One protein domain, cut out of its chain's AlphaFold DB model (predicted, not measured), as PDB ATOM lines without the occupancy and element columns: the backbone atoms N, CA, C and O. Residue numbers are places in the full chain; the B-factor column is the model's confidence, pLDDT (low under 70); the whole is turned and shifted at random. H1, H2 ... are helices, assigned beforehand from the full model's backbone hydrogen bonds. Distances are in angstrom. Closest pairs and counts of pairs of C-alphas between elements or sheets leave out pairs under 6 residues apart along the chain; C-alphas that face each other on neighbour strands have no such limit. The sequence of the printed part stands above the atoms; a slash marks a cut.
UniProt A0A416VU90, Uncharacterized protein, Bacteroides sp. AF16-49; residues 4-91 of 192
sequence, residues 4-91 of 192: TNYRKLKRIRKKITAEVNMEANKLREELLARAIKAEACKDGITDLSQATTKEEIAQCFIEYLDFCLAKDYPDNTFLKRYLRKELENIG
ATOM      1  N   THR A   4      73.914-202.931 264.417       66.31
ATOM      2  CA  THR A   4      75.081-202.348 265.096       66.31
ATOM      3  C   THR A   4      75.596-203.237 266.234       66.31
ATOM      4  O   THR A   4      76.805-203.465 266.329       66.31
ATOM      5  N   ASN A   5      74.704-203.835 267.035       67.50
ATOM      6  CA  ASN A   5      75.084-204.762 268.109       67.50
ATOM      7  C   ASN A   5      75.686-206.068 267.567       67.50
ATOM      8  O   ASN A   5      76.679-206.561 268.101       67.50
ATOM      9  N   TYR A   6      75.162-206.584 266.452       67.88
ATOM     10  CA  TYR A   6      75.692-207.793 265.812       67.88
ATOM     11  C   TYR A   6      77.131-207.608 265.291       67.88
ATOM     12  O   TYR A   6      77.994-208.463 265.498       67.88
ATOM     13  N   ARG A   7      77.435-206.461 264.667       74.00
ATOM     14  CA  ARG A   7      78.790-206.142 264.175       74.00
ATOM     15  C   ARG A   7      79.805-205.970 265.314       74.00
ATOM     16  O   ARG A   7      80.946-206.410 265.171       74.00
ATOM     17  N   LYS A   8      79.393-205.382 266.444       76.81
ATOM     18  CA  LYS A   8      80.237-205.212 267.642       76.81
ATOM     19  C   LYS A   8      80.567-206.564 268.288       76.81
ATOM     20  O   LYS A   8      81.739-206.857 268.508       76.81
ATOM     21  N   LEU A   9      79.567-207.433 268.454       71.75
ATOM     22  CA  LEU A   9      79.737-208.813 268.933       71.75
ATOM     23  C   LEU A   9      80.653-209.645 268.024       71.75
ATOM     24  O   LEU A   9      81.507-210.375 268.519       71.75
ATOM     25  N   LYS A  10      80.534-209.507 266.695       71.94
ATOM     26  CA  LYS A  10      81.387-210.224 265.731       71.94
ATOM     27  C   LYS A  10      82.855-209.783 265.805       71.94
ATOM     28  O   LYS A  10      83.741-210.626 265.702       71.94
ATOM     29  N   ARG A  11      83.124-208.488 266.024       72.25
ATOM     30  CA  ARG A  11      84.487-207.956 266.231       72.25
ATOM     31  C   ARG A  11      85.091-208.410 267.557       72.25
ATOM     32  O   ARG A  11      86.244-208.820 267.562       72.25
ATOM     33  N   ILE A  12      84.314-208.387 268.640       71.44
ATOM     34  CA  ILE A  12      84.748-208.883 269.955       71.44
ATOM     35  C   ILE A  12      85.061-210.378 269.872       71.44
ATOM     36  O   ILE A  12      86.159-210.776 270.237       71.44
ATOM     37  N   ARG A  13      84.165-211.190 269.287       66.69
ATOM     38  CA  ARG A  13      84.431-212.614 269.032       66.69
ATOM     39  C   ARG A  13      85.705-212.810 268.227       66.69
ATOM     40  O   ARG A  13      86.561-213.542 268.680       66.69
ATOM     41  N   LYS A  14      85.872-212.117 267.096       62.16
ATOM     42  CA  LYS A  14      87.071-212.252 266.253       62.16
ATOM     43  C   LYS A  14      88.362-211.877 266.996       62.16
ATOM     44  O   LYS A  14      89.374-212.537 266.796       62.16
ATOM     45  N   LYS A  15      88.323-210.852 267.854       58.47
ATOM     46  CA  LYS A  15      89.469-210.426 268.670       58.47
ATOM     47  C   LYS A  15      89.796-211.446 269.766       58.47
ATOM     48  O   LYS A  15      90.945-211.842 269.885       58.47
ATOM     49  N   ILE A  16      88.775-211.967 270.452       60.22
ATOM     50  CA  ILE A  16      88.913-213.071 271.413       60.22
ATOM     51  C   ILE A  16      89.458-214.324 270.716       60.22
ATOM     52  O   ILE A  16      90.371-214.955 271.224       60.22
ATOM     53  N   THR A  17      88.963-214.680 269.525       56.72
ATOM     54  CA  THR A  17      89.458-215.846 268.773       56.72
ATOM     55  C   THR A  17      90.925-215.689 268.364       56.72
ATOM     56  O   THR A  17      91.654-216.673 268.370       56.72
ATOM     57  N   ALA A  18      91.376-214.469 268.057       53.78
ATOM     58  CA  ALA A  18      92.780-214.187 267.759       53.78
ATOM     59  C   ALA A  18      93.675-214.199 269.015       53.78
ATOM     60  O   ALA A  18      94.782-214.714 268.955       53.78
ATOM     61  N   GLU A  19      93.198-213.698 270.161       52.50
ATOM     62  CA  GLU A  19      93.920-213.745 271.449       52.50
ATOM     63  C   GLU A  19      93.953-215.155 272.075       52.50
ATOM     64  O   GLU A  19      94.826-215.465 272.886       52.50
ATOM     65  N   VAL A  20      93.003-216.020 271.712       57.28
ATOM     66  CA  VAL A  20      92.950-217.431 272.132       57.28
ATOM     67  C   VAL A  20      93.814-218.321 271.225       57.28
ATOM     68  O   VAL A  20      94.379-219.306 271.698       57.28
ATOM     69  N   ASN A  21      94.007-217.955 269.954       62.88
ATOM     70  CA  ASN A  21      94.893-218.664 269.029       62.88
ATOM     71  C   ASN A  21      96.315-218.092 269.062       62.88
ATOM     72  O   ASN A  21      96.742-217.395 268.144       62.88
ATOM     73  N   MET A  22      97.070-218.427 270.109       74.94
ATOM     74  CA  MET A  22      98.521-218.246 270.078       74.94
ATOM     75  C   MET A  22      99.137-219.126 268.976       74.94
ATOM     76  O   MET A  22      98.799-220.310 268.860       74.94
ATOM     77  N   GLU A  23     100.018-218.537 268.166       85.75
ATOM     78  CA  GLU A  23     100.784-219.241 267.131       85.75
ATOM     79  C   GLU A  23     101.735-220.270 267.757       85.75
ATOM     80  O   GLU A  23     102.281-220.036 268.837       85.75
ATOM     81  N   ALA A  24     101.962-221.391 267.063       89.12
ATOM     82  CA  ALA A  24     102.777-222.501 267.564       89.12
ATOM     83  C   ALA A  24     104.201-222.070 267.966       89.12
ATOM     84  O   ALA A  24     104.696-222.507 268.998       89.12
ATOM     85  N   ASN A  25     104.817-221.139 267.228       91.00
ATOM     86  CA  ASN A  25     106.149-220.622 267.560       91.00
ATOM     87  C   ASN A  25     106.191-219.894 268.908       91.00
ATOM     88  O   ASN A  25     107.036-220.205 269.740       91.00
ATOM     89  N   LYS A  26     105.247-218.977 269.159       92.69
ATOM     90  CA  LYS A  26     105.173-218.249 270.437       92.69
ATOM     91  C   LYS A  26     104.853-219.189 271.596       92.69
ATOM     92  O   LYS A  26     105.434-219.070 272.669       92.69
ATOM     93  N   LEU A  27     103.959-220.150 271.351       93.75
ATOM     94  CA  LEU A  27     103.621-221.199 272.308       93.75
ATOM     95  C   LEU A  27     104.852-222.024 272.691       93.75
ATOM     96  O   LEU A  27     105.107-222.228 273.876       93.75
ATOM     97  N   ARG A  28     105.628-222.465 271.700       95.38
ATOM     98  CA  ARG A  28     106.870-223.208 271.909       95.38
ATOM     99  C   ARG A  28     107.896-222.394 272.689       95.38
ATOM    100  O   ARG A  28     108.457-222.920 273.638       95.38
ATOM    101  N   GLU A  29     108.141-221.140 272.319       95.19
ATOM    102  CA  GLU A  29     109.105-220.276 273.018       95.19
ATOM    103  C   GLU A  29     108.745-220.093 274.498       95.19
ATOM    104  O   GLU A  29     109.605-220.213 275.373       95.19
ATOM    105  N   GLU A  30     107.462-219.870 274.793       94.88
ATOM    106  CA  GLU A  30     106.975-219.762 276.167       94.88
ATOM    107  C   GLU A  30     107.148-221.077 276.939       94.88
ATOM    108  O   GLU A  30     107.608-221.067 278.085       94.88
ATOM    109  N   LEU A  31     106.818-222.209 276.315       96.12
ATOM    110  CA  LEU A  31     107.015-223.528 276.905       96.12
ATOM    111  C   LEU A  31     108.502-223.811 277.149       96.12
ATOM    112  O   LEU A  31     108.870-224.184 278.253       96.12
ATOM    113  N   LEU A  32     109.393-223.558 276.195       96.00
ATOM    114  CA  LEU A  32     110.836-223.746 276.387       96.00
ATOM    115  C   LEU A  32     111.363-222.955 277.586       96.00
ATOM    116  O   LEU A  32     112.051-223.508 278.444       96.00
ATOM    117  N   ALA A  33     110.994-221.676 277.687       95.31
ATOM    118  CA  ALA A  33     111.422-220.828 278.794       95.31
ATOM    119  C   ALA A  33     110.947-221.362 280.156       95.31
ATOM    120  O   ALA A  33     111.665-221.254 281.152       95.31
ATOM    121  N   ARG A  34     109.741-221.938 280.217       94.75
ATOM    122  CA  ARG A  34     109.204-222.554 281.438       94.75
ATOM    123  C   ARG A  34     109.834-223.924 281.717       94.75
ATOM    124  O   ARG A  34     110.148-224.199 282.868       94.75
ATOM    125  N   ALA A  35     110.069-224.739 280.692       94.56
ATOM    126  CA  ALA A  35     110.685-226.060 280.807       94.56
ATOM    127  C   ALA A  35     112.117-225.977 281.353       94.56
ATOM    128  O   ALA A  35     112.477-226.752 282.233       94.56
ATOM    129  N   ILE A  36     112.907-224.989 280.911       93.31
ATOM    130  CA  ILE A  36     114.259-224.738 281.442       93.31
ATOM    131  C   ILE A  36     114.197-224.403 282.936       93.31
ATOM    132  O   ILE A  36     114.961-224.948 283.726       93.31
ATOM    133  N   LYS A  37     113.256-223.542 283.348       93.69
ATOM    134  CA  LYS A  37     113.054-223.195 284.768       93.69
ATOM    135  C   LYS A  37     112.569-224.376 285.608       93.69
ATOM    136  O   LYS A  37     112.840-224.414 286.799       93.69
ATOM    137  N   ALA A  38     111.832-225.300 284.996       92.19
ATOM    138  CA  ALA A  38     111.356-226.526 285.625       92.19
ATOM    139  C   ALA A  38     112.397-227.664 285.595       92.19
ATOM    140  O   ALA A  38     112.074-228.773 286.023       92.19
ATOM    141  N   GLU A  39     113.617-227.389 285.114       92.31
ATOM    142  CA  GLU A  39     114.736-228.336 285.033       92.31
ATOM    143  C   GLU A  39     114.419-229.565 284.165       92.31
ATOM    144  O   GLU A  39     114.743-230.702 284.509       92.31
ATOM    145  N   ALA A  40     113.759-229.345 283.022       92.69
ATOM    146  CA  ALA A  40     113.556-230.392 282.025       92.69
ATOM    147  C   ALA A  40     114.896-230.929 281.490       92.69
ATOM    148  O   ALA A  40     115.883-230.197 281.380       92.69
ATOM    149  N   CYS A  41     114.918-232.210 281.113       92.88
ATOM    150  CA  CYS A  41     116.111-232.831 280.545       92.88
ATOM    151  C   CYS A  41     116.469-232.240 279.169       92.88
ATOM    152  O   CYS A  41     115.629-231.674 278.466       92.88
ATOM    153  N   LYS A  42     117.735-232.410 278.765       93.75
ATOM    154  CA  LYS A  42     118.257-231.883 277.492       93.75
ATOM    155  C   LYS A  42     117.487-232.396 276.278       93.75
ATOM    156  O   LYS A  42     117.214-231.606 275.378       93.75
ATOM    157  N   ASP A  43     117.118-233.675 276.280       94.81
ATOM    158  CA  ASP A  43     116.355-234.291 275.191       94.81
ATOM    159  C   ASP A  43     114.988-233.603 275.057       94.81
ATOM    160  O   ASP A  43     114.657-233.091 273.995       94.81
ATOM    161  N   GLY A  44     114.261-233.443 276.171       94.25
ATOM    162  CA  GLY A  44     112.957-232.775 276.179       94.25
ATOM    163  C   GLY A  44     113.011-231.311 275.747       94.25
ATOM    164  O   GLY A  44     112.132-230.851 275.020       94.25
ATOM    165  N   ILE A  45     114.055-230.575 276.141       95.94
ATOM    166  CA  ILE A  45     114.288-229.212 275.645       95.94
ATOM    167  C   ILE A  45     114.581-229.211 274.142       95.94
ATOM    168  O   ILE A  45     114.064-228.354 273.425       95.94
ATOM    169  N   THR A  46     115.389-230.156 273.662       96.56
ATOM    170  CA  THR A  46     115.777-230.249 272.250       96.56
ATOM    171  C   THR A  46     114.566-230.556 271.378       96.56
ATOM    172  O   THR A  46     114.279-229.787 270.461       96.56
ATOM    173  N   ASP A  47     113.800-231.588 271.715       96.81
ATOM    174  CA  ASP A  47     112.609-232.003 270.971       96.81
ATOM    175  C   ASP A  47     111.547-230.903 270.969       96.81
ATOM    176  O   ASP A  47     111.047-230.505 269.913       96.81
ATOM    177  N   LEU A  48     111.272-230.309 272.138       96.62
ATOM    178  CA  LEU A  48     110.344-229.186 272.226       96.62
ATOM    179  C   LEU A  48     110.830-227.995 271.393       96.62
ATOM    180  O   LEU A  48     110.002-227.279 270.840       96.62
ATOM    181  N   SER A  49     112.144-227.773 271.272       96.50
ATOM    182  CA  SER A  49     112.697-226.658 270.494       96.50
ATOM    183  C   SER A  49     112.517-226.813 268.990       96.50
ATOM    184  O   SER A  49     112.403-225.797 268.296       96.50
ATOM    185  N   GLN A  50     112.437-228.057 268.520       96.38
ATOM    186  CA  GLN A  50     112.261-228.421 267.118       96.38
ATOM    187  C   GLN A  50     110.787-228.496 266.706       96.38
ATOM    188  O   GLN A  50     110.500-228.451 265.513       96.38
ATOM    189  N   ALA A  51     109.851-228.549 267.660       96.12
ATOM    190  CA  ALA A  51     108.422-228.576 267.366       96.12
ATOM    191  C   ALA A  51     107.963-227.310 266.611       96.12
ATOM    192  O   ALA A  51     108.114-226.172 267.055       96.12
ATOM    193  N   THR A  52     107.348-227.488 265.454       93.56
ATOM    194  CA  THR A  52     106.864-226.399 264.594       93.56
ATOM    195  C   THR A  52     105.347-226.241 264.642       93.56
ATOM    196  O   THR A  52     104.823-225.158 264.369       93.56
ATOM    197  N   THR A  53     104.632-227.295 265.038       95.50
ATOM    198  CA  THR A  53     103.166-227.345 265.109       95.50
ATOM    199  C   THR A  53     102.667-227.587 266.533       95.50
ATOM    200  O   THR A  53     103.407-228.018 267.417       95.50
ATOM    201  N   LYS A  54     101.382-227.312 266.786       95.62
ATOM    202  CA  LYS A  54     100.773-227.597 268.096       95.62
ATOM    203  C   LYS A  54     100.647-229.095 268.349       95.62
ATOM    204  O   LYS A  54     100.741-229.532 269.491       95.62
ATOM    205  N   GLU A  55     100.449-229.863 267.288       96.44
ATOM    206  CA  GLU A  55     100.421-231.315 267.300       96.44
ATOM    207  C   GLU A  55     101.777-231.883 267.735       96.44
ATOM    208  O   GLU A  55     101.813-232.730 268.620       96.44
ATOM    209  N   GLU A  56     102.887-231.361 267.207       96.88
ATOM    210  CA  GLU A  56     104.239-231.739 267.647       96.88
ATOM    211  C   GLU A  56     104.502-231.332 269.102       96.88
ATOM    212  O   GLU A  56     105.047-232.121 269.868       96.88
ATOM    213  N   ILE A  57     104.041-230.153 269.535       97.50
ATOM    214  CA  ILE A  57     104.130-229.740 270.948       97.50
ATOM    215  C   ILE A  57     103.350-230.708 271.855       97.50
ATOM    216  O   ILE A  57     103.837-231.094 272.920       97.50
ATOM    217  N   ALA A  58     102.144-231.115 271.452       97.44
ATOM    218  CA  ALA A  58     101.359-232.113 272.176       97.44
ATOM    219  C   ALA A  58     102.039-233.492 272.163       97.44
ATOM    220  O   ALA A  58     101.973-234.210 273.162       97.44
ATOM    221  N   GLN A  59     102.740-233.844 271.080       97.31
ATOM    222  CA  GLN A  59     103.537-235.064 271.018       97.31
ATOM    223  C   GLN A  59     104.699-235.019 272.021       97.31
ATOM    224  O   GLN A  59     104.871-235.965 272.783       97.31
ATOM    225  N   CYS A  60     105.432-233.907 272.119       97.00
ATOM    226  CA  CYS A  60     106.467-233.750 273.146       97.00
ATOM    227  C   CYS A  60     105.896-233.952 274.559       97.00
ATOM    228  O   CYS A  60     106.519-234.606 275.390       97.00
ATOM    229  N   PHE A  61     104.689-233.449 274.837       96.81
ATOM    230  CA  PHE A  61     104.055-233.646 276.144       96.81
ATOM    231  C   PHE A  61     103.842-235.131 276.484       96.81
ATOM    232  O   PHE A  61     104.050-235.525 277.628       96.81
ATOM    233  N   ILE A  62     103.434-235.963 275.517       95.38
ATOM    234  CA  ILE A  62     103.220-237.394 275.776       95.38
ATOM    235  C   ILE A  62     104.529-238.196 275.806       95.38
ATOM    236  O   ILE A  62     104.611-239.161 276.562       95.38
ATOM    237  N   GLU A  63     105.551-237.809 275.039       96.12
ATOM    238  CA  GLU A  63     106.868-238.470 275.078       96.12
ATOM    239  C   GLU A  63     107.586-238.236 276.415       96.12
ATOM    240  O   GLU A  63     108.188-239.152 276.972       96.12
ATOM    241  N   TYR A  64     107.453-237.035 276.985       96.12
ATOM    242  CA  TYR A  64     108.057-236.661 278.269       96.12
ATOM    243  C   TYR A  64     107.045-236.650 279.420       96.12
ATOM    244  O   TYR A  64     107.189-235.890 280.384       96.12
ATOM    245  N   LEU A  65     106.020-237.504 279.331       96.44
ATOM    246  CA  LEU A  65     104.868-237.484 280.230       96.44
ATOM    247  C   LEU A  65     105.264-237.599 281.706       96.44
ATOM    248  O   LEU A  65     104.713-236.873 282.526       96.44
ATOM    249  N   ASP A  66     106.230-238.447 282.056       95.62
ATOM    250  CA  ASP A  66     106.648-238.631 283.453       95.62
ATOM    251  C   ASP A  66     107.140-237.316 284.080       95.62
ATOM    252  O   ASP A  66     106.751-236.981 285.200       95.62
ATOM    253  N   PHE A  67     107.925-236.521 283.339       95.88
ATOM    254  CA  PHE A  67     108.352-235.183 283.765       95.88
ATOM    255  C   PHE A  67     107.160-234.235 283.888       95.88
ATOM    256  O   PHE A  67     106.997-233.562 284.910       95.88
ATOM    257  N   CYS A  68     106.306-234.210 282.863       96.88
ATOM    258  CA  CYS A  68     105.116-233.369 282.825       96.88
ATOM    259  C   CYS A  68     104.180-233.636 284.011       96.88
ATOM    260  O   CYS A  68     103.711-232.700 284.656       96.88
ATOM    261  N   LEU A  69     103.953-234.906 284.351       97.06
ATOM    262  CA  LEU A  69     103.147-235.309 285.498       97.06
ATOM    263  C   LEU A  69     103.874-235.051 286.821       97.06
ATOM    264  O   LEU A  69     103.248-234.611 287.776       97.06
ATOM    265  N   ALA A  70     105.182-235.272 286.911       96.12
ATOM    266  CA  ALA A  70     105.913-235.045 288.156       96.12
ATOM    267  C   ALA A  70     106.011-233.567 288.553       96.12
ATOM    268  O   ALA A  70     106.051-233.255 289.743       96.12
ATOM    269  N   LYS A  71     106.069-232.660 287.575       95.56
ATOM    270  CA  LYS A  71     106.251-231.216 287.794       95.56
ATOM    271  C   LYS A  71     104.979-230.388 287.599       95.56
ATOM    272  O   LYS A  71     105.056-229.168 287.708       95.56
ATOM    273  N   ASP A  72     103.848-231.021 287.288       95.62
ATOM    274  CA  ASP A  72     102.620-230.336 286.855       95.62
ATOM    275  C   ASP A  72     102.880-229.331 285.731       95.62
ATOM    276  O   ASP A  72     102.490-228.159 285.763       95.62
ATOM    277  N   TYR A  73     103.608-229.819 284.729       95.00
ATOM    278  CA  TYR A  73     104.158-229.011 283.667       95.00
ATOM    279  C   TYR A  73     103.688-229.473 282.281       95.00
ATOM    280  O   TYR A  73     103.897-230.626 281.913       95.00
ATOM    281  N   PRO A  74     103.195-228.558 281.435       95.69
ATOM    282  CA  PRO A  74     102.612-227.264 281.791       95.69
ATOM    283  C   PRO A  74     101.359-227.437 282.656       95.69
ATOM    284  O   PRO A  74     100.757-228.508 282.682       95.69
ATOM    285  N   ASP A  75     100.915-226.362 283.307       95.56
ATOM    286  CA  ASP A  75      99.700-226.415 284.113       95.56
ATOM    287  C   ASP A  75      98.438-226.663 283.257       95.56
ATOM    288  O   ASP A  75      98.336-226.263 282.091       95.56
ATOM    289  N   ASN A  76      97.422-227.281 283.863       97.00
ATOM    290  CA  ASN A  76      96.174-227.635 283.179       97.00
ATOM    291  C   ASN A  76      95.440-226.427 282.570       97.00
ATOM    292  O   ASN A  76      94.737-226.577 281.567       97.00
ATOM    293  N   THR A  77      95.559-225.228 283.154       95.88
ATOM    294  CA  THR A  77      94.907-224.023 282.615       95.88
ATOM    295  C   THR A  77      95.549-223.626 281.293       95.88
ATOM    296  O   THR A  77      94.841-223.325 280.328       95.88
ATOM    297  N   PHE A  78      96.876-223.693 281.222       94.88
ATOM    298  CA  PHE A  78      97.642-223.459 280.008       94.88
ATOM    299  C   PHE A  78      97.310-224.481 278.914       94.88
ATOM    300  O   PHE A  78      96.947-224.097 277.798       94.88
ATOM    301  N   LEU A  79      97.347-225.775 279.247       95.81
ATOM    302  CA  LEU A  79      97.056-226.860 278.304       95.81
ATOM    303  C   LEU A  79      95.645-226.740 277.713       95.81
ATOM    304  O   LEU A  79      95.476-226.768 276.491       95.81
ATOM    305  N   LYS A  80      94.630-226.506 278.556       94.75
ATOM    306  CA  LYS A  80      93.241-226.302 278.105       94.75
ATOM    307  C   LYS A  80      93.090-225.104 277.178       94.75
ATOM    308  O   LYS A  80      92.269-225.137 276.263       94.75
ATOM    309  N   ARG A  81      93.828-224.026 277.440       93.50
ATOM    310  CA  ARG A  81      93.701-222.790 276.672       93.50
ATOM    311  C   ARG A  81      94.291-222.923 275.273       93.50
ATOM    312  O   ARG A  81      93.702-222.388 274.338       93.50
ATOM    313  N   TYR A  82      95.423-223.612 275.130       94.81
ATOM    314  CA  TYR A  82      96.215-223.540 273.897       94.81
ATOM    315  C   TYR A  82      96.363-224.848 273.120       94.81
ATOM    316  O   TYR A  82      96.582-224.764 271.910       94.81
ATOM    317  N   LEU A  83      96.241-226.004 273.783       95.62
ATOM    318  CA  LEU A  83      96.554-227.330 273.227       95.62
ATOM    319  C   LEU A  83      95.415-228.349 273.376       95.62
ATOM    320  O   LEU A  83      95.595-229.527 273.081       95.62
ATOM    321  N   ARG A  84      94.237-227.938 273.862       95.00
ATOM    322  CA  ARG A  84      93.148-228.873 274.191       95.00
ATOM    323  C   ARG A  84      92.808-229.822 273.045       95.00
ATOM    324  O   ARG A  84      92.637-231.012 273.277       95.00
ATOM    325  N   LYS A  85      92.661-229.294 271.829       95.56
ATOM    326  CA  LYS A  85      92.239-230.095 270.676       95.56
ATOM    327  C   LYS A  85      93.311-231.128 270.326       95.56
ATOM    328  O   LYS A  85      92.998-232.286 270.085       95.56
ATOM    329  N   GLU A  86      94.559-230.691 270.313       97.19
ATOM    330  CA  GLU A  86      95.728-231.481 269.958       97.19
ATOM    331  C   GLU A  86      95.966-232.598 270.984       97.19
ATOM    332  O   GLU A  86      96.156-233.750 270.604       97.19
ATOM    333  N   LEU A  87      95.821-232.290 272.276       97.69
ATOM    334  CA  LEU A  87      95.879-233.253 273.381       97.69
ATOM    335  C   LEU A  87      94.752-234.297 273.313       97.69
ATOM    336  O   LEU A  87      95.002-235.496 273.457       97.69
ATOM    337  N   GLU A  88      93.515-233.872 273.048       97.31
ATOM    338  CA  GLU A  88      92.371-234.791 272.967       97.31
ATOM    339  C   GLU A  88      92.508-235.775 271.792       97.31
ATOM    340  O   GLU A  88      92.147-236.949 271.934       97.31
ATOM    341  N   ASN A  89      93.100-235.345 270.670       96.56
ATOM    342  CA  ASN A  89      93.383-236.217 269.524       96.56
ATOM    343  C   ASN A  89      94.304-237.387 269.905       96.56
ATOM    344  O   ASN A  89      94.083-238.514 269.456       96.56
ATOM    345  N   ILE A  90      95.279-237.147 270.785       96.75
ATOM    346  CA  ILE A  90      96.239-238.157 271.254       96.75
ATOM    347  C   ILE A  90      95.817-238.850 272.563       96.75
ATOM    348  O   ILE A  90      96.561-239.661 273.108       96.75
ATOM    349  N   GLY A  91      94.590-238.611 273.046       97.38
ATOM    350  CA  GLY A  91      94.015-239.318 274.199       97.38
ATOM    351  C   GLY A  91      94.304-238.696 275.565       97.38
ATOM    352  O   GLY A  91      94.241-239.402 276.571       97.38
TER     353      GLY A  91
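This is residues 4 to 91 of the 192 residues of an uncharacterized protein of Bacteroides sp. AF16-49 (UniProt A0A416VU90). A long helical arm, H1, sticks out with residues 4 to 19 from a compact head of six shorter helices, H2 to H7. In the head, H2, H3 and H4 fold back on one another in two successive hairpins, H7 packs on H4 at a steep tilt, the short H5 is set about perpendicular to H4, and the short H6 comes close to H2 and to the end of H1 at Val 20. The printed part has 88 residues with seven named helices, H1 to H7 in order along the chain, and no named strand: the class is all helix. The whole is loose, with a radius of gyration of the C-alphas of 15.2 A and spans of 53 by 24 by 20 A, the arm making the length.

H1, residues 4 to 20, begins with C-alpha 4 at (75.081, -202.348, 265.096) and is 24.4 A long from first to last C-alpha. H2, residues 24 to 37, is 20.1 A long and begins with C-alpha 24 at (102.777, -222.501, 267.564). H3, residues 42 to 50, measures 12.5 A, and H4, residues 54 to 63, 14.3 A. H5, residues 65 to 71, H6, residues 76 to 82, and H7, residues 84 to 89, measure 9.9, 10.1 and 8.7 A. H7 ends with C-alpha 89 at (93.383, -236.217, 269.524).

H1 touches no helix; it is close to but not clearly touching H6, the closest C-alphas, of Val 20 and Arg 81, being 7.1 A apart. H2 and H3 touch as a helical hairpin, a shallow tilt of 15 degrees, opposite ways, with the closest C-alphas, of Leu 32 and Ile 45, 6.5 A apart. H3 and H4 touch as a second helical hairpin at 16 degrees, a shallow tilt, opposite ways, closest at the C-alphas of Leu 48 and Cys 60, 6.1 A. H4 and H5 are close but not clearly touching and about perpendicular, at 83 degrees; the closest C-alphas, of Phe 61 and Cys 68, are 6.8 A apart. H4 and H7 touch at a steep tilt of 66 degrees, the same way, closest at the C-alphas of Glu 55 and Glu 86, 5.4 A. H6 and H7 meet only through their link. Every O i to N i+4 pair is within hydrogen-bond range in H1, H3, H4, H5, H6 and H7; in H2, 9 of 10 are.

The two C-alphas farthest apart, of Thr 4 and Lys 42, are 53.8 A apart. Without residues 4 to 19 the body of 72 residues spans 27 by 22 by 18 A. The printed part has no cut, and the six links between helices are tight. The mean pLDDT of the printed part is 88.8, and residues 4 to 6 and 13 to 21 are under 70.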